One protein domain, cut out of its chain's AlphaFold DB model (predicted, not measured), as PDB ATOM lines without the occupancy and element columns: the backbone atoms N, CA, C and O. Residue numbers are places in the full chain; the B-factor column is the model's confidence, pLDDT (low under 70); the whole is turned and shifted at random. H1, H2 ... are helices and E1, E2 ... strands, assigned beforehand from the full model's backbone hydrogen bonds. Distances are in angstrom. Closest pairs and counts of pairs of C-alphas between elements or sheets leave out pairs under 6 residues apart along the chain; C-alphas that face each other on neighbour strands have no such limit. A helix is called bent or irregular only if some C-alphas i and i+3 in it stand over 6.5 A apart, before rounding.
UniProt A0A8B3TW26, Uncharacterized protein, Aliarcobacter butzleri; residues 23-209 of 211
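This is residues 23 to 209 of the 211 residues of an uncharacterized protein of Aliarcobacter butzleri (UniProt A0A8B3TW26). Two twisted four-stranded sheets lie face to face as a sandwich with their strands crossed, and a small, loosely formed head, helix H1 with the short strand pair E1 and E10, sits at one end of the long axis. One sheet runs E2 E3 E4 E7 and the other E6 E5 E8 E9, both antiparallel, while E1 and E10 are parallel. The 187 printed residues hold ten named strands and one named helix, in the order E1 to E9, H1, E10; the class is mostly strand. The whole is compact, with a radius of gyration of the C-alphas of 18.3 A, but elongated, spanning 59 by 33 by 25 A.

E1, residues 30 to 32, is the parallel neighbour of E10, residues 203 to 205, with N 32 and O 204 at 3.1 A, within hydrogen-bond range. E2, residues 38 to 41, an edge strand, forms a hairpin with E3, residues 63 to 75, where N 40 and O 70 are 2.8 A apart. E3 bends by 62 degrees at residue 72 and forms a hairpin with E4, residues 78 to 90, with N 71 and O 83 at 2.8 A. E2, E3 and E4 are a meander, each strand the antiparallel neighbour of the one before. E4 bends by 50 degrees at residue 81 and is the antiparallel neighbour of E7, residues 127 to 134, with N 88 and O 128 at 2.9 A. In the second sheet, E5, residues 98 to 105, forms a hairpin with E6, residues 115 to 122, with N 103 and O 117 at 2.8 A. E5 is also the antiparallel neighbour of E8, residues 143 to 151, with N 102 and O 149 at 2.9 A. E8 forms a hairpin with E9, residues 159 to 168, with N 146 and O 165 at 2.9 A. The facing parts of the sandwich are 9.7 A centre to centre, and the strands of one sheet stand at 45 degrees to those of the other. The closest C-alphas of E3 and E9 are those of Gly 69 and Ile 167, 6.4 A apart. H1, residues 182 to 196, is not on either sheet of the sandwich; its closest C-alpha pair with E10 is Ala 193 and Val 203, 7.8 A. H1 is irregular, with C-alphas 188 and 191 8.1 A apart; 5 of 11 O i to N i+4 pairs and 6 of 12 O i to N i+3 pairs are within range.

E1 begins at C-alpha 30, (4.991, 51.942, 2.738). From first to last C-alpha E3 is 30.5 A, E4 34.5 A, E8 26.2 A, E9 26.6 A and H1 17.4 A. E10 ends at C-alpha 205, (2.523, 43.852, 2.516).

The C-alphas farthest apart, those of Gly 28 and Asn 95, are 60.2 A apart. The printed part has no cut; the links E2 to E3 and E9 to H1 are long. The pLDDT is under 70 at residues 23 to 31, 33, 190 to 204 and 206 to 209.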
ATOM      1  N   VAL A  23       0.945  47.219  11.278       56.72
ATOM      2  CA  VAL A  23       2.331  47.565  11.597       56.72
ATOM      3  C   VAL A  23       2.903  48.421  10.477       56.72
ATOM      4  O   VAL A  23       3.013  47.970   9.340       56.72
ATOM      5  N   VAL A  24       3.299  49.649  10.809       55.69
ATOM      6  CA  VAL A  24       4.108  50.489   9.919       55.69
ATOM      7  C   VAL A  24       5.516  49.878   9.845       55.69
ATOM      8  O   VAL A  24       6.108  49.616  10.898       55.69
ATOM      9  N   PRO A  25       6.062  49.608   8.646       54.06
ATOM     10  CA  PRO A  25       7.389  49.027   8.513       54.06
ATOM     11  C   PRO A  25       8.466  49.966   9.092       54.06
ATOM     12  O   PRO A  25       8.372  51.186   8.921       54.06
ATOM     13  N   PRO A  26       9.497  49.438   9.778       46.94
ATOM     14  CA  PRO A  26      10.605  50.265  10.244       46.94
ATOM     15  C   PRO A  26      11.318  50.923   9.047       46.94
ATOM     16  O   PRO A  26      11.459  50.307   7.993       46.94
ATOM     17  N   ASN A  27      11.786  52.165   9.230       52.69
ATOM     18  CA  ASN A  27      12.552  52.985   8.266       52.69
ATOM     19  C   ASN A  27      11.767  53.735   7.166       52.69
ATOM     20  O   ASN A  27      12.319  53.997   6.097       52.69
ATOM     21  N   GLY A  28      10.515  54.136   7.416       53.19
ATOM     22  CA  GLY A  28       9.774  55.017   6.494       53.19
ATOM     23  C   GLY A  28       9.304  54.326   5.210       53.19
ATOM     24  O   GLY A  28       9.153  54.974   4.177       53.19
ATOM     25  N   GLY A  29       9.113  53.006   5.266       60.56
ATOM     26  CA  GLY A  29       8.518  52.228   4.180       60.56
ATOM     27  C   GLY A  29       7.006  52.439   4.055       60.56
ATOM     28  O   GLY A  29       6.357  52.989   4.946       60.56
ATOM     29  N   ALA A  30       6.434  51.953   2.955       62.66
ATOM     30  CA  ALA A  30       4.991  51.942   2.738       62.66
ATOM     31  C   ALA A  30       4.418  50.560   3.068       62.66
ATOM     32  O   ALA A  30       5.013  49.532   2.745       62.66
ATOM     33  N   SER A  31       3.243  50.543   3.693       68.75
ATOM     34  CA  SER A  31       2.452  49.330   3.878       68.75
ATOM     35  C   SER A  31       1.324  49.324   2.855       68.75
ATOM     36  O   SER A  31       0.493  50.232   2.867       68.75
ATOM     37  N   ILE A  32       1.258  48.298   2.008       70.62
ATOM     38  CA  ILE A  32       0.124  48.111   1.094       70.62
ATOM     39  C   ILE A  32      -0.816  47.030   1.621       70.62
ATOM     40  O   ILE A  32      -0.386  45.952   2.026       70.62
ATOM     41  N   SER A  33      -2.114  47.330   1.631       68.31
ATOM     42  CA  SER A  33      -3.151  46.333   1.894       68.31
ATOM     43  C   SER A  33      -3.635  45.763   0.571       68.31
ATOM     44  O   SER A  33      -3.871  46.496  -0.392       68.31
ATOM     45  N   ILE A  34      -3.785  44.447   0.515       73.44
ATOM     46  CA  ILE A  34      -4.192  43.762  -0.702       73.44
ATOM     47  C   ILE A  34      -5.714  43.754  -0.776       73.44
ATOM     48  O   ILE A  34      -6.387  43.180   0.073       73.44
ATOM     49  N   ILE A  35      -6.268  44.415  -1.794       76.56
ATOM     50  CA  ILE A  35      -7.724  44.564  -1.966       76.56
ATOM     51  C   ILE A  35      -8.339  43.308  -2.601       76.56
ATOM     52  O   ILE A  35      -9.480  42.955  -2.316       76.56
ATOM     53  N   LYS A  36      -7.582  42.617  -3.460       83.88
ATOM     54  CA  LYS A  36      -8.003  41.401  -4.167       83.88
ATOM     55  C   LYS A  36      -6.962  40.305  -3.968       83.88
ATOM     56  O   LYS A  36      -5.786  40.644  -4.035       83.88
ATOM     57  N   PRO A  37      -7.350  39.031  -3.780       88.75
ATOM     58  CA  PRO A  37      -6.395  37.936  -3.645       88.75
ATOM     59  C   PRO A  37      -5.361  37.917  -4.772       88.75
ATOM     60  O   PRO A  37      -5.709  38.088  -5.942       88.75
ATOM     61  N   ILE A  38      -4.100  37.687  -4.419       91.50
ATOM     62  CA  ILE A  38      -2.979  37.634  -5.361       91.50
ATOM     63  C   ILE A  38      -2.418  36.221  -5.373       91.50
ATOM     64  O   ILE A  38      -2.087  35.674  -4.322       91.50
ATOM     65  N   TRP A  39      -2.316  35.633  -6.563       94.00
ATOM     66  CA  TRP A  39      -1.680  34.335  -6.742       94.00
ATOM     67  C   TRP A  39      -0.163  34.483  -6.772       94.00
ATOM     68  O   TRP A  39       0.377  35.295  -7.524       94.00
ATOM     69  N   ILE A  40       0.509  33.660  -5.979       95.06
ATOM     70  CA  ILE A  40       1.957  33.560  -5.884       95.06
ATOM     71  C   ILE A  40       2.317  32.121  -6.243       95.06
ATOM     72  O   ILE A  40       2.214  31.214  -5.414       95.06
ATOM     73  N   SER A  41       2.708  31.898  -7.498       96.25
ATOM     74  CA  SER A  41       3.096  30.564  -7.953       96.25
ATOM     75  C   SER A  41       4.398  30.127  -7.298       96.25
ATOM     76  O   SER A  41       5.341  30.913  -7.218       96.25
ATOM     77  N   GLY A  42       4.464  28.865  -6.878       97.19
ATOM     78  CA  GLY A  42       5.714  28.214  -6.493       97.19
ATOM     79  C   GLY A  42       6.288  27.299  -7.577       97.19
ATOM     80  O   GLY A  42       7.259  26.588  -7.322       97.19
ATOM     81  N   ILE A  43       5.691  27.311  -8.770       97.88
ATOM     82  CA  ILE A  43       6.143  26.592  -9.967       97.88
ATOM     83  C   ILE A  43       6.269  27.558 -11.151       97.88
ATOM     84  O   ILE A  43       5.707  28.660 -11.125       97.88
ATOM     85  N   TYR A  44       7.001  27.149 -12.183       97.31
ATOM     86  CA  TYR A  44       7.159  27.913 -13.415       97.31
ATOM     87  C   TYR A  44       5.808  28.140 -14.099       97.31
ATOM     88  O   TYR A  44       5.002  27.220 -14.234       97.31
ATOM     89  N   ILE A  45       5.581  29.371 -14.551       93.06
ATOM     90  CA  ILE A  45       4.452  29.747 -15.394       93.06
ATOM     91  C   ILE A  45       5.016  30.434 -16.632       93.06
ATOM     92  O   ILE A  45       5.712  31.448 -16.537       93.06
ATOM     93  N   GLU A  46       4.681  29.900 -17.801       92.31
ATOM     94  CA  GLU A  46       5.077  30.491 -19.073       92.31
ATOM     95  C   GLU A  46       4.647  31.966 -19.160       92.31
ATOM     96  O   GLU A  46       3.515  32.326 -18.840       92.31
ATOM     97  N   GLY A  47       5.584  32.831 -19.557       90.00
ATOM     98  CA  GLY A  47       5.358  34.273 -19.675       90.00
ATOM     99  C   GLY A  47       5.518  35.084 -18.381       90.00
ATOM    100  O   GLY A  47       5.581  36.307 -18.469       90.00
ATOM    101  N   ASN A  48       5.658  34.453 -17.205       89.56
ATOM    102  CA  ASN A  48       5.882  35.161 -15.938       89.56
ATOM    103  C   ASN A  48       7.369  35.191 -15.562       89.56
ATOM    104  O   ASN A  48       7.984  34.148 -15.320       89.56
ATOM    105  N   GLU A  49       7.938  36.389 -15.432       90.12
ATOM    106  CA  GLU A  49       9.365  36.582 -15.186       90.12
ATOM    107  C   GLU A  49       9.802  36.098 -13.806       90.12
ATOM    108  O   GLU A  49      10.793  35.370 -13.709       90.12
ATOM    109  N   TYR A  50       9.032  36.410 -12.760       91.56
ATOM    110  CA  TYR A  50       9.355  35.962 -11.400       91.56
ATOM    111  C   TYR A  50       9.435  34.436 -11.274       91.56
ATOM    112  O   TYR A  50      10.083  33.921 -10.363       91.56
ATOM    113  N   SER A  51       8.763  33.715 -12.177       94.56
ATOM    114  CA  SER A  51       8.644  32.265 -12.118       94.56
ATOM    115  C   SER A  51       9.700  31.520 -12.935       94.56
ATOM    116  O   SER A  51       9.802  30.307 -12.790       94.56
ATOM    117  N   LYS A  52      10.512  32.214 -13.755       94.44
ATOM    118  CA  LYS A  52      11.457  31.612 -14.724       94.44
ATOM    119  C   LYS A  52      12.405  30.562 -14.127       94.44
ATOM    120  O   LYS A  52      12.777  29.625 -14.820       94.44
ATOM    121  N   ASN A  53      12.777  30.717 -12.856       93.19
ATOM    122  CA  ASN A  53      13.703  29.819 -12.155       93.19
ATOM    123  C   ASN A  53      13.001  28.852 -11.183       93.19
ATOM    124  O   ASN A  53      13.669  28.141 -10.432       93.19
ATOM    125  N   LEU A  54      11.667  28.848 -11.144       97.06
ATOM    126  CA  LEU A  54      10.896  27.936 -10.305       97.06
ATOM    127  C   LEU A  54      10.792  26.550 -10.969       97.06
ATOM    128  O   LEU A  54      10.974  26.427 -12.182       97.06
ATOM    129  N   PRO A  55      10.499  25.485 -10.200       97.75
ATOM    130  CA  PRO A  55      10.353  24.142 -10.749       97.75
ATOM    131  C   PRO A  55       9.267  24.080 -11.823       97.75
ATOM    132  O   PRO A  55       8.191  24.649 -11.649       97.75
ATOM    133  N   LEU A  56       9.525  23.335 -12.897       97.94
ATOM    134  CA  LEU A  56       8.507  23.029 -13.900       97.94
ATOM    135  C   LEU A  56       7.363  22.217 -13.290       97.94
ATOM    136  O   LEU A  56       7.542  21.480 -12.307       97.94
ATOM    137  N   GLU A  57       6.194  22.329 -13.909       97.12
ATOM    138  CA  GLU A  57       5.057  21.529 -13.515       97.12
ATOM    139  C   GLU A  57       5.315  20.046 -13.789       97.12
ATOM    140  O   GLU A  57       5.854  19.648 -14.825       97.12
ATOM    141  N   GLN A  58       4.943  19.205 -12.835       98.25
ATOM    142  CA  GLN A  58       5.101  17.768 -12.969       98.25
ATOM    143  C   GLN A  58       3.897  17.182 -13.699       98.25
ATOM    144  O   GLN A  58       2.750  17.600 -13.509       98.25
ATOM    145  N   LYS A  59       4.158  16.162 -14.521       97.81
ATOM    146  CA  LYS A  59       3.124  15.358 -15.181       97.81
ATOM    147  C   LYS A  59       3.507  13.880 -15.210       97.81
ATOM    148  O   LYS A  59       4.683  13.551 -15.337       97.81
ATOM    149  N   ASN A  60       2.514  13.004 -15.134       97.00
ATOM    150  CA  ASN A  60       2.644  11.571 -15.391       97.00
ATOM    151  C   ASN A  60       1.580  11.137 -16.419       97.00
ATOM    152  O   ASN A  60       1.040  11.985 -17.121       97.00
ATOM    153  N   GLU A  61       1.291   9.839 -16.549       95.12
ATOM    154  CA  GLU A  61       0.299   9.334 -17.512       95.12
ATOM    155  C   GLU A  61      -1.131   9.846 -17.262       95.12
ATOM    156  O   GLU A  61      -1.878  10.075 -18.212       95.12
ATOM    157  N   ASN A  62      -1.527  10.021 -15.998       95.88
ATOM    158  CA  ASN A  62      -2.901  10.359 -15.620       95.88
ATOM    159  C   ASN A  62      -3.060  11.787 -15.116       95.88
ATOM    160  O   ASN A  62      -4.165  12.320 -15.167       95.88
ATOM    161  N   LEU A  63      -1.984  12.402 -14.629       97.69
ATOM    162  CA  LEU A  63      -2.025  13.629 -13.849       97.69
ATOM    163  C   LEU A  63      -1.083  14.687 -14.401       97.69
ATOM    164  O   LEU A  63       0.033  14.391 -14.826       97.69
ATOM    165  N   LYS A  64      -1.514  15.942 -14.310       97.88
ATOM    166  CA  LYS A  64      -0.679  17.120 -14.530       97.88
ATOM    167  C   LYS A  64      -0.944  18.131 -13.423       97.88
ATOM    168  O   LYS A  64      -2.087  18.530 -13.224       97.88
ATOM    169  N   VAL A  65       0.102  18.586 -12.744       97.12
ATOM    170  CA  VAL A  65      -0.007  19.747 -11.856       97.12
ATOM    171  C   VAL A  65      -0.195  20.980 -12.734       97.12
ATOM    172  O   VAL A  65       0.595  21.223 -13.640       97.12
ATOM    173  N   VAL A  66      -1.263  21.740 -12.511       95.44
ATOM    174  CA  VAL A  66      -1.536  22.976 -13.262       95.44
ATOM    175  C   VAL A  66      -0.977  24.175 -12.519       95.44
ATOM    176  O   VAL A  66      -0.389  25.060 -13.125       95.44
ATOM    177  N   ASN A  67      -1.172  24.199 -11.202       93.94
ATOM    178  CA  ASN A  67      -0.744  25.275 -10.324       93.94
ATOM    179  C   ASN A  67      -0.408  24.705  -8.950       93.94
ATOM    180  O   ASN A  67      -1.095  23.805  -8.469       93.94
ATOM    181  N   ALA A  68       0.600  25.272  -8.294       97.06
ATOM    182  CA  ALA A  68       0.901  24.990  -6.898       97.06
ATOM    183  C   ALA A  68       1.651  26.174  -6.274       97.06
ATOM    184  O   ALA A  68       2.610  26.680  -6.860       97.06
ATOM    185  N   GLY A  69       1.199  26.649  -5.115       97.00
ATOM    186  CA  GLY A  69       1.740  27.855  -4.496       97.00
ATOM    187  C   GLY A  69       0.815  28.437  -3.436       97.00
ATOM    188  O   GLY A  69       0.157  27.706  -2.694       97.00
ATOM    189  N   PHE A  70       0.768  29.766  -3.372       95.88
ATOM    190  CA  PHE A  70       0.108  30.497  -2.299       95.88
ATOM    191  C   PHE A  70      -0.828  31.567  -2.855       95.88
ATOM    192  O   PHE A  70      -0.486  32.317  -3.765       95.88
ATOM    193  N   TRP A  71      -2.001  31.692  -2.255       93.81
ATOM    194  CA  TRP A  71      -2.807  32.897  -2.332       93.81
ATOM    195  C   TRP A  71      -2.411  33.836  -1.210       93.81
ATOM    196  O   TRP A  71      -2.344  33.436  -0.052       93.81
ATOM    197  N   LEU A  72      -2.209  35.098  -1.551       91.69
ATOM    198  CA  LEU A  72      -2.094  36.182  -0.598       91.69
ATOM    199  C   LEU A  72      -3.424  36.932  -0.557       91.69
ATOM    200  O   LEU A  72      -3.812  37.571  -1.537       91.69
ATOM    201  N   ALA A  73      -4.148  36.806   0.551       89.38
ATOM    202  CA  ALA A  73      -5.526  37.271   0.666       89.38
ATOM    203  C   ALA A  73      -5.845  37.809   2.064       89.38
ATOM    204  O   ALA A  73      -5.271  37.384   3.064       89.38
ATOM    205  N   ASN A  74      -6.828  38.706   2.142       85.25
ATOM    206  CA  ASN A  74      -7.449  39.055   3.417       85.25
ATOM    207  C   ASN A  74      -8.477  37.973   3.757       85.25
ATOM    208  O   ASN A  74      -9.385  37.710   2.970       85.25
ATOM    209  N   THR A  75      -8.333  37.328   4.909       79.69
ATOM    210  CA  THR A  75      -9.218  36.243   5.354       79.69
ATOM    211  C   THR A  75      -9.271  36.198   6.875       79.69
ATOM    212  O   THR A  75      -8.346  36.654   7.543       79.69
ATOM    213  N   ASN A  76     -10.359  35.670   7.440       74.56
ATOM    214  CA  ASN A  76     -10.553  35.541   8.890       74.56
ATOM    215  C   ASN A  76     -10.315  36.856   9.662       74.56
ATOM    216  O   ASN A  76      -9.688  36.854  10.719       74.56
ATOM    217  N   ASN A  77     -10.778  37.990   9.114       73.25
ATOM    218  CA  ASN A  77     -10.557  39.345   9.649       73.25
ATOM    219  C   ASN A  77      -9.078  39.752   9.804       73.25
ATOM    220  O   ASN A  77      -8.768  40.718  10.501       73.25
ATOM    221  N   LYS A  78      -8.162  39.037   9.144       73.62
ATOM    222  CA  LYS A  78      -6.737  39.350   9.079       73.62
ATOM    223  C   LYS A  78      -6.381  39.798   7.670       73.62
ATOM    224  O   LYS A  78      -6.894  39.280   6.677       73.62
ATOM    225  N   ILE A  79      -5.487  40.771   7.596       76.38
ATOM    226  CA  ILE A  79      -4.953  41.271   6.333       76.38
ATOM    227  C   ILE A  79      -3.776  40.411   5.884       76.38
ATOM    228  O   ILE A  79      -3.010  39.924   6.719       76.38
ATOM    229  N   SER A  80      -3.642  40.235   4.570       77.69
ATOM    230  CA  SER A  80      -2.423  39.720   3.938       77.69
ATOM    231  C   SER A  80      -1.961  38.361   4.469       77.69
ATOM    232  O   SER A  80      -0.812  38.187   4.859       77.69
ATOM    233  N   GLN A  81      -2.862  37.389   4.527       86.69
ATOM    234  CA  GLN A  81      -2.537  36.032   4.954       86.69
ATOM    235  C   GLN A  81      -2.153  35.170   3.752       86.69
ATOM    236  O   GLN A  81      -2.707  35.339   2.662       86.69
ATOM    237  N   LEU A  82      -1.238  34.222   3.964       92.06
ATOM    238  CA  LEU A  82      -0.904  33.203   2.972       92.06
ATOM    239  C   LEU A  82      -1.828  32.004   3.113       92.06
ATOM    240  O   LEU A  82      -2.069  31.528   4.214       92.06
ATOM    241  N   VAL A  83      -2.322  31.509   1.990       92.56
ATOM    242  CA  VAL A  83      -3.268  30.399   1.882       92.56
ATOM    243  C   VAL A  83      -2.693  29.440   0.847       92.56
ATOM    244  O   VAL A  83      -2.551  29.803  -0.319       92.56
ATOM    245  N   TYR A  84      -2.320  28.230   1.252       92.94
ATOM    246  CA  TYR A  84      -1.746  27.251   0.323       92.94
ATOM    247  C   TYR A  84      -2.816  26.783  -0.668       92.94
ATOM    248  O   TYR A  84      -3.926  26.455  -0.249       92.94
ATOM    249  N   ALA A  85      -2.507  26.697  -1.962       95.62
ATOM    250  CA  ALA A  85      -3.399  26.035  -2.911       95.62
ATOM    251  C   ALA A  85      -2.650  25.302  -4.023       95.62
ATOM    252  O   ALA A  85      -1.512  25.627  -4.363       95.62
ATOM    253  N   PHE A  86      -3.319  24.316  -4.610       96.50
ATOM    254  CA  PHE A  86      -2.857  23.639  -5.815       96.50
ATOM    255  C   PHE A  86      -4.032  23.120  -6.641       96.50
ATOM    256  O   PHE A  86      -5.156  22.984  -6.152       96.50
ATOM    257  N   ASP A  87      -3.746  22.849  -7.907       97.00
ATOM    258  CA  ASP A  87      -4.693  22.373  -8.906       97.00
ATOM    259  C   ASP A  87      -4.040  21.248  -9.718       97.00
ATOM    260  O   ASP A  87      -2.924  21.414 -10.227       97.00
ATOM    261  N   ILE A  88      -4.712  20.102  -9.800       97.19
ATOM    262  CA  ILE A  88      -4.263  18.914 -10.527       97.19
ATOM    263  C   ILE A  88      -5.293  18.597 -11.605       97.19
ATOM    264  O   ILE A  88      -6.448  18.315 -11.296       97.19
ATOM    265  N   ASN A  89      -4.854  18.548 -12.858       97.50
ATOM    266  CA  ASN A  89      -5.649  18.043 -13.969       97.50
ATOM    267  C   ASN A  89      -5.497  16.532 -14.117       97.50
ATOM    268  O   ASN A  89      -4.400  15.982 -13.992       97.50
ATOM    269  N   ILE A  90      -6.598  15.885 -14.483       96.69
ATOM    270  CA  ILE A  90      -6.673  14.475 -14.856       96.69
ATOM    271  C   ILE A  90      -6.614  14.420 -16.383       96.69
ATOM    272  O   ILE A  90      -7.604  14.665 -17.070       96.69
ATOM    273  N   ILE A  91      -5.428  14.152 -16.929       95.94
ATOM    274  CA  ILE A  91      -5.197  14.146 -18.383       95.94
ATOM    275  C   ILE A  91      -5.676  12.851 -19.046       95.94
ATOM    276  O   ILE A  91      -6.066  12.862 -20.211       95.94
ATOM    277  N   LYS A  92      -5.672  11.742 -18.298       93.75
ATOM    278  CA  LYS A  92      -6.197  10.449 -18.736       93.75
ATOM    279  C   LYS A  92      -7.128   9.907 -17.653       93.75
ATOM    280  O   LYS A  92      -6.637   9.597 -16.563       93.75
ATOM    281  N   PRO A  93      -8.438   9.783 -17.938       89.75
ATOM    282  CA  PRO A  93      -9.407   9.266 -16.983       89.75
ATOM    283  C   PRO A  93      -9.037   7.877 -16.464       89.75
ATOM    284  O   PRO A  93      -8.472   7.053 -17.187       89.75
ATOM    285  N   PHE A  94      -9.404   7.613 -15.214       92.06
ATOM    286  CA  PHE A  94      -9.289   6.290 -14.612       92.06
ATOM    287  C   PHE A  94     -10.427   5.384 -15.098       92.06
ATOM    288  O   PHE A  94     -11.533   5.847 -15.380       92.06
ATOM    289  N   ASN A  95     -10.159   4.079 -15.196       90.81
ATOM    290  CA  ASN A  95     -11.147   3.105 -15.673       90.81
ATOM    291  C   ASN A  95     -12.257   2.850 -14.641       90.81
ATOM    292  O   ASN A  95     -13.371   2.474 -15.003       90.81
ATOM    293  N   GLN A  96     -11.941   3.033 -13.361       92.88
ATOM    294  CA  GLN A  96     -12.852   2.865 -12.241       92.88
ATOM    295  C   GLN A  96     -13.886   3.998 -12.204       92.88
ATOM    296  O   GLN A  96     -13.562   5.151 -12.470       92.88
ATOM    297  N   GLU A  97     -15.115   3.687 -11.783       95.00
ATOM    298  CA  GLU A  97     -16.160   4.701 -11.546       95.00
ATOM    299  C   GLU A  97     -15.780   5.682 -10.426       95.00
ATOM    300  O   GLU A  97     -16.213   6.835 -10.416       95.00
ATOM    301  N   ARG A  98     -14.939   5.226  -9.493       97.19
ATOM    302  CA  ARG A  98     -14.406   6.025  -8.394       97.19
ATOM    303  C   ARG A  98     -12.972   5.622  -8.079       97.19
ATOM    304  O   ARG A  98     -12.672   4.434  -7.991       97.19
ATOM    305  N   VAL A  99     -12.127   6.616  -7.838       97.69
ATOM    306  CA  VAL A  99     -10.776   6.454  -7.279       97.69
ATOM    307  C   VAL A  99     -10.643   7.296  -6.016       97.69
ATOM    308  O   VAL A  99     -11.358   8.278  -5.848       97.69
ATOM    309  N   TYR A 100      -9.753   6.924  -5.106       98.38
ATOM    310  CA  TYR A 100      -9.569   7.610  -3.827       98.38
ATOM    311  C   TYR A 100      -8.276   8.398  -3.848       98.38
ATOM    312  O   TYR A 100      -7.277   7.927  -4.375       98.38
ATOM    313  N   THR A 101      -8.278   9.597  -3.285       98.00
ATOM    314  CA  THR A 101      -7.137  10.506  -3.364       98.00
ATOM    315  C   THR A 101      -6.562  10.793  -1.990       98.00
ATOM    316  O   THR A 101      -7.271  10.737  -0.974       98.00
ATOM    317  N   ARG A 102      -5.266  11.097  -1.973       98.38
ATOM    318  CA  ARG A 102      -4.557  11.678  -0.839       98.38
ATOM    319  C   ARG A 102      -3.599  12.746  -1.357       98.38
ATOM    320  O   ARG A 102      -2.710  12.444  -2.143       98.38
ATOM    321  N   ALA A 103      -3.773  13.983  -0.915       97.81
ATOM    322  CA  ALA A 103      -2.787  15.036  -1.094       97.81
ATOM    323  C   ALA A 103      -2.012  15.222   0.208       97.81
ATOM    324  O   ALA A 103      -2.616  15.333   1.274       97.81
ATOM    325  N   ILE A 104      -0.692  15.267   0.117       97.88
ATOM    326  CA  ILE A 104       0.224  15.424   1.241       97.88
ATOM    327  C   ILE A 104       1.055  16.666   0.949       97.88
ATOM    328  O   ILE A 104       1.837  16.678  -0.000       97.88
ATOM    329  N   LEU A 105       0.874  17.714   1.745       96.81
ATOM    330  CA  LEU A 105       1.650  18.942   1.637       96.81
ATOM    331  C   LEU A 105       2.617  19.045   2.806       96.81
ATOM    332  O   LEU A 105       2.233  18.859   3.962       96.81
ATOM    333  N   GLU A 106       3.863  19.393   2.512       97.44
ATOM    334  CA  GLU A 106       4.830  19.734   3.545       97.44
ATOM    335  C   GLU A 106       4.332  20.932   4.363       97.44
ATOM    336  O   GLU A 106       3.956  21.973   3.820       97.44
ATOM    337  N   ASN A 107       4.339  20.779   5.686       96.06
ATOM    338  CA  ASN A 107       3.937  21.817   6.621       96.06
ATOM    339  C   ASN A 107       5.147  22.714   6.967       96.06
ATOM    340  O   ASN A 107       6.105  22.220   7.570       96.06
ATOM    341  N   PRO A 108       5.123  24.023   6.645       94.88
ATOM    342  CA  PRO A 108       6.232  24.941   6.912       94.88
ATOM    343  C   PRO A 108       6.552  25.138   8.400       94.88
ATOM    344  O   PRO A 108       7.688  25.472   8.739       94.88
ATOM    345  N   ILE A 109       5.581  24.915   9.293       94.12
ATOM    346  CA  ILE A 109       5.786  24.983  10.746       94.12
ATOM    347  C   ILE A 109       6.492  23.716  11.239       94.12
ATOM    348  O   ILE A 109       7.433  23.797  12.027       94.12
ATOM    349  N   ASN A 110       6.049  22.543  10.777       95.12
ATOM    350  CA  ASN A 110       6.600  21.257  11.195       95.12
ATOM    351  C   ASN A 110       6.605  20.228  10.047       95.12
ATOM    352  O   ASN A 110       5.601  19.542   9.845       95.12
ATOM    353  N   PRO A 111       7.743  20.028   9.358       91.25
ATOM    354  CA  PRO A 111       7.838  19.094   8.234       91.25
ATOM    355  C   PRO A 111       7.502  17.633   8.574       91.25
ATOM    356  O   PRO A 111       7.107  16.880   7.690       91.25
ATOM    357  N   SER A 112       7.625  17.223   9.844       95.88
ATOM    358  CA  SER A 112       7.262  15.864  10.286       95.88
ATOM    359  C   SER A 112       5.749  15.632  10.396       95.88
ATOM    360  O   SER A 112       5.307  14.493  10.532       95.88
ATOM    361  N   GLN A 113       4.951  16.702  10.325       96.56
ATOM    362  CA  GLN A 113       3.493  16.686  10.424       96.56
ATOM    363  C   GLN A 113       2.886  17.330   9.170       96.56
ATOM    364  O   GLN A 113       2.435  18.481   9.227       96.56
ATOM    365  N   PRO A 114       2.907  16.627   8.022       97.00
ATOM    366  CA  PRO A 114       2.381  17.165   6.778       97.00
ATOM    367  C   PRO A 114       0.875  17.419   6.876       97.00
ATOM    368  O   PRO A 114       0.148  16.760   7.623       97.00
ATOM    369  N   ILE A 115       0.397  18.363   6.075       96.69
ATOM    370  CA  ILE A 115      -1.028  18.635   5.919       96.69
ATOM    371  C   ILE A 115      -1.572  17.605   4.930       96.69
ATOM    372  O   ILE A 115      -1.106  17.529   3.794       96.69
ATOM    373  N   ILE A 116      -2.550  16.806   5.357       97.25
ATOM    374  CA  ILE A 116      -3.097  15.710   4.554       97.25
ATOM    375  C   ILE A 116      -4.556  15.994   4.209       97.25
ATOM    376  O   ILE A 116      -5.369  16.283   5.085       97.25
ATOM    377  N   TYR A 117      -4.885  15.858   2.927       96.75
ATOM    378  CA  TYR A 117      -6.245  15.915   2.410       96.75
ATOM    379  C   TYR A 117      -6.609  14.608   1.750       96.75
ATOM    380  O   TYR A 117      -5.876  14.104   0.907       96.75
ATOM    381  N   GLU A 118      -7.774  14.089   2.089       97.31
ATOM    382  CA  GLU A 118      -8.265  12.834   1.559       97.31
ATOM    383  C   GLU A 118      -9.654  13.039   0.960       97.31
ATOM    384  O   GLU A 118     -10.541  13.602   1.598       97.31
ATOM    385  N   HIS A 119      -9.845  12.577  -0.273       95.94
ATOM    386  CA  HIS A 119     -11.135  12.623  -0.956       95.94
ATOM    387  C   HIS A 119     -11.266  11.407  -1.888       95.94
ATOM    388  O   HIS A 119     -10.549  10.409  -1.746       95.94
ATOM    389  N   TYR A 120     -12.209  11.470  -2.818       96.69
ATOM    390  CA  TYR A 120     -12.325  10.596  -3.977       96.69
ATOM    391  C   TYR A 120     -12.567  11.415  -5.250       96.69
ATOM    392  O   TYR A 120     -12.995  12.562  -5.175       96.69
ATOM    393  N   LEU A 121     -12.309  10.825  -6.409       96.69
ATOM    394  CA  LEU A 121     -12.690  11.380  -7.702       96.69
ATOM    395  C   LEU A 121     -13.669  10.431  -8.371       96.69
ATOM    396  O   LEU A 121     -13.469   9.212  -8.332       96.69
ATOM    397  N   ASN A 122     -14.721  10.974  -8.970       96.38
ATOM    398  CA  ASN A 122     -15.606  10.192  -9.827       96.38
ATOM    399  C   ASN A 122     -15.077  10.185 -11.262       96.38
ATOM    400  O   ASN A 122     -14.384  11.101 -11.712       96.38
ATOM    401  N   LYS A 123     -15.441   9.150 -12.011       93.00
ATOM    402  CA  LYS A 123     -15.150   9.075 -13.439       93.00
ATOM    403  C   LYS A 123     -15.718  10.287 -14.181       93.00
ATOM    404  O   LYS A 123     -16.866  10.672 -13.982       93.00
ATOM    405  N   GLY A 124     -14.902  10.866 -15.058       89.50
ATOM    406  CA  GLY A 124     -15.250  12.059 -15.833       89.50
ATOM    407  C   GLY A 124     -14.873  13.383 -15.168       89.50
ATOM    408  O   GLY A 124     -14.873  14.406 -15.849       89.50
ATOM    409  N   GLU A 125     -14.489  13.388 -13.889       94.62
ATOM    410  CA  GLU A 125     -13.863  14.568 -13.292       94.62
ATOM    411  C   GLU A 125     -12.526  14.844 -13.992       94.62
ATOM    412  O   GLU A 125     -11.724  13.938 -14.224       94.62
ATOM    413  N   SER A 126     -12.311  16.103 -14.380       94.44
ATOM    414  CA  SER A 126     -11.158  16.531 -15.183       94.44
ATOM    415  C   SER A 126     -10.070  17.216 -14.364       94.44
ATOM    416  O   SER A 126      -8.953  17.392 -14.848       94.44
ATOM    417  N   SER A 127     -10.383  17.622 -13.134       95.56
ATOM    418  CA  SER A 127      -9.455  18.320 -12.250       95.56
ATOM    419  C   SER A 127      -9.863  18.190 -10.789       95.56
ATOM    420  O   SER A 127     -11.001  17.846 -10.462       95.56
ATOM    421  N   THR A 128      -8.922  18.486  -9.900       95.62
ATOM    422  CA  THR A 128      -9.170  18.645  -8.474       95.62
ATOM    423  C   THR A 128      -8.335  19.788  -7.926       95.62
ATOM    424  O   THR A 128      -7.175  19.974  -8.295       95.62
ATOM    425  N   LYS A 129      -8.940  20.556  -7.022       96.06
ATOM    426  CA  LYS A 129      -8.328  21.718  -6.391       96.06
ATOM    427  C   LYS A 129      -8.446  21.596  -4.887       96.06
ATOM    428  O   LYS A 129      -9.503  21.256  -4.362       96.06
ATOM    429  N   VAL A 130      -7.369  21.953  -4.203       94.56
ATOM    430  CA  VAL A 130      -7.344  22.063  -2.749       94.56
ATOM    431  C   VAL A 130      -6.831  23.439  -2.376       94.56
ATOM    432  O   VAL A 130      -5.859  23.937  -2.944       94.56
ATOM    433  N   THR A 131      -7.489  24.019  -1.380       92.75
ATOM    434  CA  THR A 131      -7.087  25.261  -0.732       92.75
ATOM    435  C   THR A 131      -6.998  24.982   0.764       92.75
ATOM    436  O   THR A 131      -7.995  24.613   1.386       92.75
ATOM    437  N   HIS A 132      -5.806  25.120   1.338       91.00
ATOM    438  CA  HIS A 132      -5.600  25.061   2.782       91.00
ATOM    439  C   HIS A 132      -5.931  26.404   3.421       91.00
ATOM    440  O   HIS A 132      -5.897  27.434   2.757       91.00
ATOM    441  N   ALA A 133      -6.244  26.395   4.715       84.06
ATOM    442  CA  ALA A 133      -6.406  27.614   5.495       84.06
ATOM    443  C   ALA A 133      -5.092  28.426   5.562       84.06
ATOM    444  O   ALA A 133      -4.108  28.141   4.876       84.06
ATOM    445  N   THR A 134      -5.091  29.479   6.380       89.94
ATOM    446  CA  THR A 134      -3.914  30.331   6.565       89.94
ATOM    447  C   THR A 134      -2.703  29.514   6.999       89.94
ATOM    448  O   THR A 134      -2.816  28.714   7.926       89.94
ATOM    449  N   ILE A 135      -1.561  29.741   6.354       91.56
ATOM    450  CA  ILE A 135      -0.312  29.049   6.652       91.56
ATOM    451  C   ILE A 135       0.745  30.028   7.145       91.56
ATOM    452  O   ILE A 135       0.978  31.073   6.535       91.56
ATOM    453  N   ASP A 136       1.391  29.669   8.247       91.94
ATOM    454  CA  ASP A 136       2.451  30.453   8.870       91.94
ATOM    455  C   ASP A 136       3.821  29.815   8.618       91.94
ATOM    456  O   ASP A 136       3.928  28.651   8.227       91.94
ATOM    457  N   ASN A 137       4.879  30.585   8.874       94.06
ATOM    458  CA  ASN A 137       6.271  30.140   8.809       94.06
ATOM    459  C   ASN A 137       6.738  29.651   7.423       94.06
ATOM    460  O   ASN A 137       7.649  28.829   7.311       94.06
ATOM    461  N   VAL A 138       6.144  30.175   6.353       95.75
ATOM    462  CA  VAL A 138       6.664  30.028   4.995       95.75
ATOM    463  C   VAL A 138       7.935  30.864   4.884       95.75
ATOM    464  O   VAL A 138       7.908  32.078   5.049       95.75
ATOM    465  N   THR A 139       9.054  30.209   4.600       96.50
ATOM    466  CA  THR A 139      10.346  30.836   4.310       96.50
ATOM    467  C   THR A 139      10.527  31.054   2.810       96.50
ATOM    468  O   THR A 139      10.265  30.144   2.013       96.50
ATOM    469  N   MET A 140      11.026  32.227   2.426       95.62
ATOM    470  CA  MET A 140      11.366  32.535   1.032       95.62
ATOM    471  C   MET A 140      12.517  31.658   0.517       95.62
ATOM    472  O   MET A 140      13.424  31.295   1.262       95.62
ATOM    473  N   ASN A 141      12.475  31.308  -0.769       96.00
ATOM    474  CA  ASN A 141      13.394  30.412  -1.484       96.00
ATOM    475  C   ASN A 141      13.469  28.977  -0.937       96.00
ATOM    476  O   ASN A 141      14.214  28.150  -1.466       96.00
ATOM    477  N   LYS A 142      12.675  28.639   0.084       97.44
ATOM    478  CA  LYS A 142      12.538  27.263   0.551       97.44
ATOM    479  C   LYS A 142      11.685  26.465  -0.433       97.44
ATOM    480  O   LYS A 142      10.695  26.961  -0.972       97.44
ATOM    481  N   THR A 143      12.093  25.218  -0.653       98.12
ATOM    482  CA  THR A 143      11.320  24.229  -1.406       98.12
ATOM    483  C   THR A 143      10.431  23.450  -0.450       98.12
ATOM    484  O   THR A 143      10.925  22.932   0.547       98.12
ATOM    485  N   TYR A 144       9.154  23.344  -0.791       97.62
ATOM    486  CA  TYR A 144       8.159  22.503  -0.141       97.62
ATOM    487  C   TYR A 144       7.725  21.404  -1.104       97.62
ATOM    488  O   TYR A 144       7.778  21.583  -2.327       97.62
ATOM    489  N   LEU A 145       7.274  20.278  -0.560       98.06
ATOM    490  CA  LEU A 145       6.778  19.163  -1.355       98.06
ATOM    491  C   LEU A 145       5.250  19.068  -1.310       98.06
ATOM    492  O   LEU A 145       4.646  19.086  -0.239       98.06
ATOM    493  N   LEU A 146       4.643  18.908  -2.483       97.88
ATOM    494  CA  LEU A 146       3.284  18.410  -2.662       97.88
ATOM    495  C   LEU A 146       3.372  17.003  -3.252       97.88
ATOM    496  O   LEU A 146       3.939  16.829  -4.325       97.88
ATOM    497  N   SER A 147       2.775  16.020  -2.591       98.25
ATOM    498  CA  SER A 147       2.564  14.680  -3.136       98.25
ATOM    499  C   SER A 147       1.074  14.458  -3.350       98.25
ATOM    500  O   SER A 147       0.278  14.722  -2.449       98.25
ATOM    501  N   PHE A 148       0.682  14.001  -4.533       98.31
ATOM    502  CA  PHE A 148      -0.701  13.661  -4.840       98.31
ATOM    503  C   PHE A 148      -0.794  12.203  -5.278       98.31
ATOM    504  O   PHE A 148      -0.202  11.793  -6.277       98.31
ATOM    505  N   GLU A 149      -1.535  11.428  -4.500       98.44
ATOM    506  CA  GLU A 149      -1.640   9.980  -4.592       98.44
ATOM    507  C   GLU A 149      -3.076   9.589  -4.933       98.44
ATOM    508  O   GLU A 149      -4.039  10.160  -4.411       98.44
ATOM    509  N   ILE A 150      -3.218   8.598  -5.809       98.00
ATOM    510  CA  ILE A 150      -4.499   8.043  -6.233       98.00
ATOM    511  C   ILE A 150      -4.486   6.541  -6.011       98.00
ATOM    512  O   ILE A 150      -3.542   5.851  -6.393       98.00
ATOM    513  N   TYR A 151      -5.574   6.044  -5.443       98.50
ATOM    514  CA  TYR A 151      -5.774   4.663  -5.046       98.50
ATOM    515  C   TYR A 151      -7.037   4.090  -5.680       98.50
ATOM    516  O   TYR A 151      -8.018   4.805  -5.904       98.50
ATOM    517  N   SER A 152      -7.036   2.786  -5.936       97.75
ATOM    518  CA  SER A 152      -8.226   2.080  -6.429       97.75
ATOM    519  C   SER A 152      -9.200   1.669  -5.318       97.75
ATOM    520  O   SER A 152     -10.355   1.368  -5.614       97.75
ATOM    521  N   ASP A 153      -8.772   1.687  -4.052       97.75
ATOM    522  CA  ASP A 153      -9.569   1.298  -2.884       97.75
ATOM    523  C   ASP A 153      -9.693   2.413  -1.836       97.75
ATOM    524  O   ASP A 153      -8.870   3.329  -1.753       97.75
ATOM    525  N   LYS A 154     -10.750   2.319  -1.022       97.44
ATOM    526  CA  LYS A 154     -11.116   3.327  -0.020       97.44
ATOM    527  C   LYS A 154     -10.124   3.372   1.137       97.44
ATOM    528  O   LYS A 154      -9.914   4.426   1.733       97.44
ATOM    529  N   GLU A 155      -9.526   2.231   1.449       97.81
ATOM    530  CA  GLU A 155      -8.522   2.050   2.489       97.81
ATOM    531  C   GLU A 155      -7.160   2.642   2.094       97.81
ATOM    532  O   GLU A 155      -6.276   2.742   2.946       97.81
ATOM    533  N   ARG A 156      -7.007   3.072   0.832       97.44
ATOM    534  CA  ARG A 156      -5.798   3.667   0.249       97.44
ATOM    535  C   ARG A 156      -4.582   2.750   0.362       97.44
ATOM    536  O   ARG A 156      -3.494   3.180   0.745       97.44
ATOM    537  N   LYS A 157      -4.776   1.469   0.039       97.94
ATOM    538  CA  LYS A 157      -3.719   0.446   0.059       97.94
ATOM    539  C   LYS A 157      -3.116   0.190  -1.320       97.94
ATOM    540  O   LYS A 157      -1.914  -0.034  -1.421       97.94
ATOM    541  N   ASN A 158      -3.916   0.264  -2.379       97.81
ATOM    542  CA  ASN A 158      -3.502  -0.012  -3.751       97.81
ATOM    543  C   ASN A 158      -3.295   1.299  -4.511       97.81
ATOM    544  O   ASN A 158      -4.223   1.848  -5.109       97.81
ATOM    545  N   LEU A 159      -2.069   1.818  -4.455       97.88
ATOM    546  CA  LEU A 159      -1.662   3.015  -5.189       97.88
ATOM    547  C   LEU A 159      -1.655   2.725  -6.698       97.88
ATOM    548  O   LEU A 159      -1.005   1.782  -7.143       97.88
ATOM    549  N   ILE A 160      -2.352   3.549  -7.480       97.19
ATOM    550  CA  ILE A 160      -2.431   3.424  -8.945       97.19
ATOM    551  C   ILE A 160      -1.773   4.586  -9.688       97.19
ATOM    552  O   ILE A 160      -1.388   4.432 -10.842       97.19
ATOM    553  N   SER A 161      -1.632   5.750  -9.053       97.44
ATOM    554  CA  SER A 161      -0.902   6.882  -9.623       97.44
ATOM    555  C   SER A 161      -0.366   7.771  -8.511       97.44
ATOM    556  O   SER A 161      -1.000   7.922  -7.466       97.44
ATOM    557  N   LYS A 162       0.802   8.363  -8.742       97.94
ATOM    558  CA  LYS A 162       1.427   9.321  -7.835       97.94
ATOM    559  C   LYS A 162       2.152  10.392  -8.629       97.94
ATOM    560  O   LYS A 162       2.770  10.096  -9.655       97.94
ATOM    561  N   ILE A 163       2.083  11.621  -8.142       98.00
ATOM    562  CA  ILE A 163       2.870  12.731  -8.659       98.00
ATOM    563  C   ILE A 163       3.390  13.590  -7.512       98.00
ATOM    564  O   ILE A 163       2.650  13.903  -6.583       98.00
ATOM    565  N   ASP A 164       4.662  13.965  -7.591       98.31
ATOM    566  CA  ASP A 164       5.342  14.764  -6.575       98.31
ATOM    567  C   ASP A 164       5.786  16.087  -7.193       98.31
ATOM    568  O   ASP A 164       6.607  16.089  -8.102       98.31
ATOM    569  N   GLN A 165       5.271  17.211  -6.703       98.44
ATOM    570  CA  GLN A 165       5.605  18.559  -7.151       98.44
ATOM    571  C   GLN A 165       6.451  19.281  -6.105       98.44
ATOM    572  O   GLN A 165       6.038  19.455  -4.959       98.44
ATOM    573  N   LYS A 166       7.603  19.796  -6.533       98.50
ATOM    574  CA  LYS A 166       8.368  20.777  -5.757       98.50
ATOM    575  C   LYS A 166       7.763  22.166  -5.924       98.50
ATOM    576  O   LYS A 166       7.456  22.567  -7.044       98.50
ATOM    577  N   ILE A 167       7.642  22.898  -4.825       97.94
ATOM    578  CA  ILE A 167       7.047  24.233  -4.763       97.94
ATOM    579  C   ILE A 167       8.070  25.144  -4.096       97.94
ATOM    580  O   ILE A 167       8.377  24.969  -2.920       97.94
ATOM    581  N   VAL A 168       8.633  26.092  -4.836       98.00
ATOM    582  CA  VAL A 168       9.614  27.044  -4.299       98.00
ATOM    583  C   VAL A 168       8.895  28.327  -3.919       98.00
ATOM    584  O   VAL A 168       8.253  28.954  -4.755       98.00
ATOM    585  N   SER A 169       8.986  28.729  -2.653       96.25
ATOM    586  CA  SER A 169       8.321  29.951  -2.205       96.25
ATOM    587  C   SER A 169       9.071  31.203  -2.649       96.25
ATOM    588  O   SER A 169      10.261  31.347  -2.384       96.25
ATOM    589  N   VAL A 170       8.354  32.162  -3.230       94.88
ATOM    590  CA  VAL A 170       8.842  33.535  -3.461       94.88
ATOM    591  C   VAL A 170       8.311  34.521  -2.411       94.88
ATOM    592  O   VAL A 170       8.337  35.734  -2.611       94.88
ATOM    593  N   VAL A 171       7.809  33.994  -1.291       93.88
ATOM    594  CA  VAL A 171       7.222  34.750  -0.185       93.88
ATOM    595  C   VAL A 171       7.757  34.272   1.168       93.88
ATOM    596  O   VAL A 171       8.057  33.091   1.348       93.88
ATOM    597  N   ASP A 172       7.885  35.193   2.119       93.25
ATOM    598  CA  ASP A 172       8.230  34.930   3.513       93.25
ATOM    599  C   ASP A 172       7.121  35.438   4.440       93.25
ATOM    600  O   ASP A 172       6.636  36.552   4.239       93.25
ATOM    601  N   ASN A 173       6.738  34.661   5.455       91.56
ATOM    602  CA  ASN A 173       5.921  35.147   6.570       91.56
ATOM    603  C   ASN A 173       6.391  34.679   7.958       91.56
ATOM    604  O   ASN A 173       5.620  34.689   8.918       91.56
ATOM    605  N   THR A 174       7.670  34.320   8.092       90.62
ATOM    606  CA  THR A 174       8.275  33.819   9.343       90.62
ATOM    607  C   THR A 174       8.240  34.832  10.491       90.62
ATOM    608  O   THR A 174       8.207  34.463  11.660       90.62
ATOM    609  N   THR A 175       8.193  36.127  10.171       84.88
ATOM    610  CA  THR A 175       8.149  37.227  11.151       84.88
ATOM    611  C   THR A 175       6.725  37.672  11.509       84.88
ATOM    612  O   THR A 175       6.548  38.644  12.247       84.88
ATOM    613  N   GLY A 176       5.701  37.017  10.947       80.69
ATOM    614  CA  GLY A 176       4.303  37.467  10.979       80.69
ATOM    615  C   GLY A 176       3.972  38.559   9.951       80.69
ATOM    616  O   GLY A 176       2.811  38.935   9.796       80.69
ATOM    617  N   CYS A 177       4.975  39.053   9.223       81.25
ATOM    618  CA  CYS A 177       4.822  39.959   8.092       81.25
ATOM    619  C   CYS A 177       5.026  39.240   6.768       81.25
ATOM    620  O   CYS A 177       5.992  38.496   6.638       81.25
ATOM    621  N   VAL A 178       4.184  39.528   5.772       86.69
ATOM    622  CA  VAL A 178       4.378  38.999   4.419       86.69
ATOM    623  C   VAL A 178       5.394  39.849   3.660       86.69
ATOM    624  O   VAL A 178       5.174  41.034   3.403       86.69
ATOM    625  N   LYS A 179       6.495  39.215   3.257       88.00
ATOM    626  CA  LYS A 179       7.518  39.781   2.374       88.00
ATOM    627  C   LYS A 179       7.558  38.995   1.068       88.00
ATOM    628  O   LYS A 179       7.712  37.780   1.087       88.00
ATOM    629  N   LEU A 180       7.452  39.684  -0.060       89.56
ATOM    630  CA  LEU A 180       7.550  39.091  -1.398       89.56
ATOM    631  C   LEU A 180       8.960  39.292  -1.962       89.56
ATOM    632  O   LEU A 180       9.669  40.204  -1.535       89.56
ATOM    633  N   SER A 181       9.380  38.437  -2.894       90.62
ATOM    634  CA  SER A 181      10.659  38.610  -3.588       90.62
ATOM    635  C   SER A 181      10.666  39.890  -4.427       90.62
ATOM    636  O   SER A 181       9.632  40.300  -4.958       90.62
ATOM    637  N   ASP A 182      11.842  40.497  -4.603       87.88
ATOM    638  CA  ASP A 182      11.978  41.755  -5.346       87.88
ATOM    639  C   ASP A 182      11.481  41.625  -6.793       87.88
ATOM    640  O   ASP A 182      10.823  42.522  -7.315       87.88
ATOM    641  N   ILE A 183      11.731  40.478  -7.435       88.38
ATOM    642  CA  ILE A 183      11.274  40.214  -8.808       88.38
ATOM    643  C   ILE A 183       9.743  40.152  -8.861       88.38
ATOM    644  O   ILE A 183       9.136  40.769  -9.735       88.38
ATOM    645  N   PHE A 184       9.102  39.469  -7.906       90.31
ATOM    646  CA  PHE A 184       7.639  39.424  -7.833       90.31
ATOM    647  C   PHE A 184       7.055  40.815  -7.557       90.31
ATOM    648  O   PHE A 184       6.071  41.215  -8.184       90.31
ATOM    649  N   MET A 185       7.676  41.567  -6.643       86.56
ATOM    650  CA  MET A 185       7.277  42.935  -6.325       86.56
ATOM    651  C   MET A 185       7.352  43.840  -7.555       86.56
ATOM    652  O   MET A 185       6.375  44.514  -7.871       86.56
ATOM    653  N   ASN A 186       8.461  43.808  -8.294       85.19
ATOM    654  CA  ASN A 186       8.632  44.582  -9.522       85.19
ATOM    655  C   ASN A 186       7.587  44.222 -10.585       85.19
ATOM    656  O   ASN A 186       6.977  45.113 -11.178       85.19
ATOM    657  N   GLU A 187       7.331  42.931 -10.795       86.06
ATOM    658  CA  GLU A 187       6.385  42.481 -11.817       86.06
ATOM    659  C   GLU A 187       4.932  42.862 -11.481       86.06
ATOM    660  O   GLU A 187       4.182  43.279 -12.362       86.06
ATOM    661  N   LYS A 188       4.511  42.730 -10.214       83.56
ATOM    662  CA  LYS A 188       3.100  42.909  -9.818       83.56
ATOM    663  C   LYS A 188       2.771  44.278  -9.224       83.56
ATOM    664  O   LYS A 188       1.603  44.667  -9.238       83.56
ATOM    665  N   PHE A 189       3.759  45.004  -8.704       79.44
ATOM    666  CA  PHE A 189       3.543  46.222  -7.916       79.44
ATOM    667  C   PHE A 189       4.409  47.420  -8.322       79.44
ATOM    668  O   PHE A 189       4.349  48.446  -7.644       79.44
ATOM    669  N   SER A 190       5.160  47.359  -9.426       69.88
ATOM    670  CA  SER A 190       5.983  48.487  -9.909       69.88
ATOM    671  C   SER A 190       5.221  49.818  -9.988       69.88
ATOM    672  O   SER A 190       5.770  50.855  -9.629       69.88
ATOM    673  N   LEU A 191       3.932  49.802 -10.347       60.06
ATOM    674  CA  LEU A 191       3.087  51.005 -10.391       60.06
ATOM    675  C   LEU A 191       2.835  51.647  -9.011       60.06
ATOM    676  O   LEU A 191       2.663  52.863  -8.930       60.06
ATOM    677  N   TYR A 192       2.846  50.871  -7.922       57.38
ATOM    678  CA  TYR A 192       2.639  51.396  -6.565       57.38
ATOM    679  C   TYR A 192       3.875  52.132  -6.028       57.38
ATOM    680  O   TYR A 192       3.725  53.093  -5.275       57.38
ATOM    681  N   ALA A 193       5.084  51.735  -6.445       51.81
ATOM    682  CA  ALA A 193       6.324  52.421  -6.072       51.81
ATOM    683  C   ALA A 193       6.408  53.838  -6.679       51.81
ATOM    684  O   ALA A 193       6.912  54.768  -6.048       51.81
ATOM    685  N   VAL A 194       5.840  54.029  -7.876       49.62
ATOM    686  CA  VAL A 194       5.867  55.311  -8.602       49.62
ATOM    687  C   VAL A 194       4.935  56.356  -7.974       49.62
ATOM    688  O   VAL A 194       5.257  57.540  -7.973       49.62
ATOM    689  N   ALA A 195       3.805  55.943  -7.390       50.75
ATOM    690  CA  ALA A 195       2.799  56.871  -6.862       50.75
ATOM    691  C   ALA A 195       3.163  57.509  -5.505       50.75
ATOM    692  O   ALA A 195       2.579  58.528  -5.140       50.75
ATOM    693  N   GLY A 196       4.105  56.926  -4.752       54.41
ATOM    694  CA  GLY A 196       4.455  57.372  -3.393       54.41
ATOM    695  C   GLY A 196       5.918  57.766  -3.176       54.41
ATOM    696  O   GLY A 196       6.265  58.164  -2.068       54.41
ATOM    697  N   GLY A 197       6.791  57.623  -4.184       58.72
ATOM    698  CA  GLY A 197       8.228  57.913  -4.053       58.72
ATOM    699  C   GLY A 197       8.989  56.975  -3.103       58.72
ATOM    700  O   GLY A 197      10.123  57.270  -2.728       58.72
ATOM    701  N   VAL A 198       8.382  55.853  -2.700       60.81
ATOM    702  CA  VAL A 198       8.995  54.856  -1.813       60.81
ATOM    703  C   VAL A 198       9.667  53.775  -2.665       60.81
ATOM    704  O   VAL A 198       8.993  53.170  -3.502       60.81
ATOM    705  N   PRO A 199      10.969  53.497  -2.459       63.19
ATOM    706  CA  PRO A 199      11.656  52.383  -3.106       63.19
ATOM    707  C   PRO A 199      10.925  51.051  -2.885       63.19
ATOM    708  O   PRO A 199      10.433  50.780  -1.790       63.19
ATOM    709  N   ILE A 200      10.831  50.218  -3.925       64.94
ATOM    710  CA  ILE A 200      10.019  48.991  -3.904       64.94
ATOM    711  C   ILE A 200      10.505  47.953  -2.881       64.94
ATOM    712  O   ILE A 200       9.693  47.252  -2.281       64.94
ATOM    713  N   ASP A 201      11.809  47.932  -2.604       63.19
ATOM    714  CA  ASP A 201      12.468  47.137  -1.559       63.19
ATOM    715  C   ASP A 201      12.062  47.560  -0.133       63.19
ATOM    716  O   ASP A 201      12.286  46.826   0.830       63.19
ATOM    717  N   LYS A 202      11.425  48.731   0.007       63.97
ATOM    718  CA  LYS A 202      10.875  49.260   1.264       63.97
ATOM    719  C   LYS A 202       9.354  49.124   1.368       63.97
ATOM    720  O   LYS A 202       8.772  49.597   2.347       63.97
ATOM    721  N   VAL A 203       8.697  48.502   0.387       66.31
ATOM    722  CA  VAL A 203       7.259  48.213   0.439       66.31
ATOM    723  C   VAL A 203       7.043  46.875   1.141       66.31
ATOM    724  O   VAL A 203       7.550  45.843   0.707       66.31
ATOM    725  N   ILE A 204       6.261  46.883   2.221       67.25
ATOM    726  CA  ILE A 204       5.845  45.666   2.929       67.25
ATOM    727  C   ILE A 204       4.350  45.448   2.694       67.25
ATOM    728  O   ILE A 204       3.561  46.396   2.665       67.25
ATOM    729  N   ILE A 205       3.942  44.191   2.525       71.19
ATOM    730  CA  ILE A 205       2.523  43.852   2.516       71.19
ATOM    731  C   ILE A 205       2.016  43.910   3.964       71.19
ATOM    732  O   ILE A 205       2.571  43.248   4.838       71.19
ATOM    733  N   ALA A 206       0.972  44.704   4.213       65.56
ATOM    734  CA  ALA A 206       0.465  45.030   5.546       65.56
ATOM    735  C   ALA A 206       0.344  43.801   6.462       65.56
ATOM    736  O   ALA A 206      -0.224  42.793   6.049       65.56
ATOM    737  N   CYS A 207       0.830  43.897   7.703       67.44
ATOM    738  CA  CYS A 207       0.887  42.772   8.644       67.44
ATOM    739  C   CYS A 207       0.054  43.013   9.906       67.44
ATOM    740  O   CYS A 207      -0.116  44.154  10.345       67.44
ATOM    741  N   VAL A 208      -0.352  41.920  10.555       63.31
ATOM    742  CA  VAL A 208      -0.894  41.920  11.920       63.31
ATOM    743  C   VAL A 208       0.189  41.377  12.853       63.31
ATOM    744  O   VAL A 208       0.557  40.211  12.745       63.31
ATOM    745  N   LYS A 209       0.718  42.199  13.768       55.34
ATOM    746  CA  LYS A 209       1.562  41.690  14.864       55.34
ATOM    747  C   LYS A 209       0.663  41.120  15.955       55.34
ATOM    748  O   LYS A 209      -0.176  41.843  16.490       55.34
TER     749      LYS A 209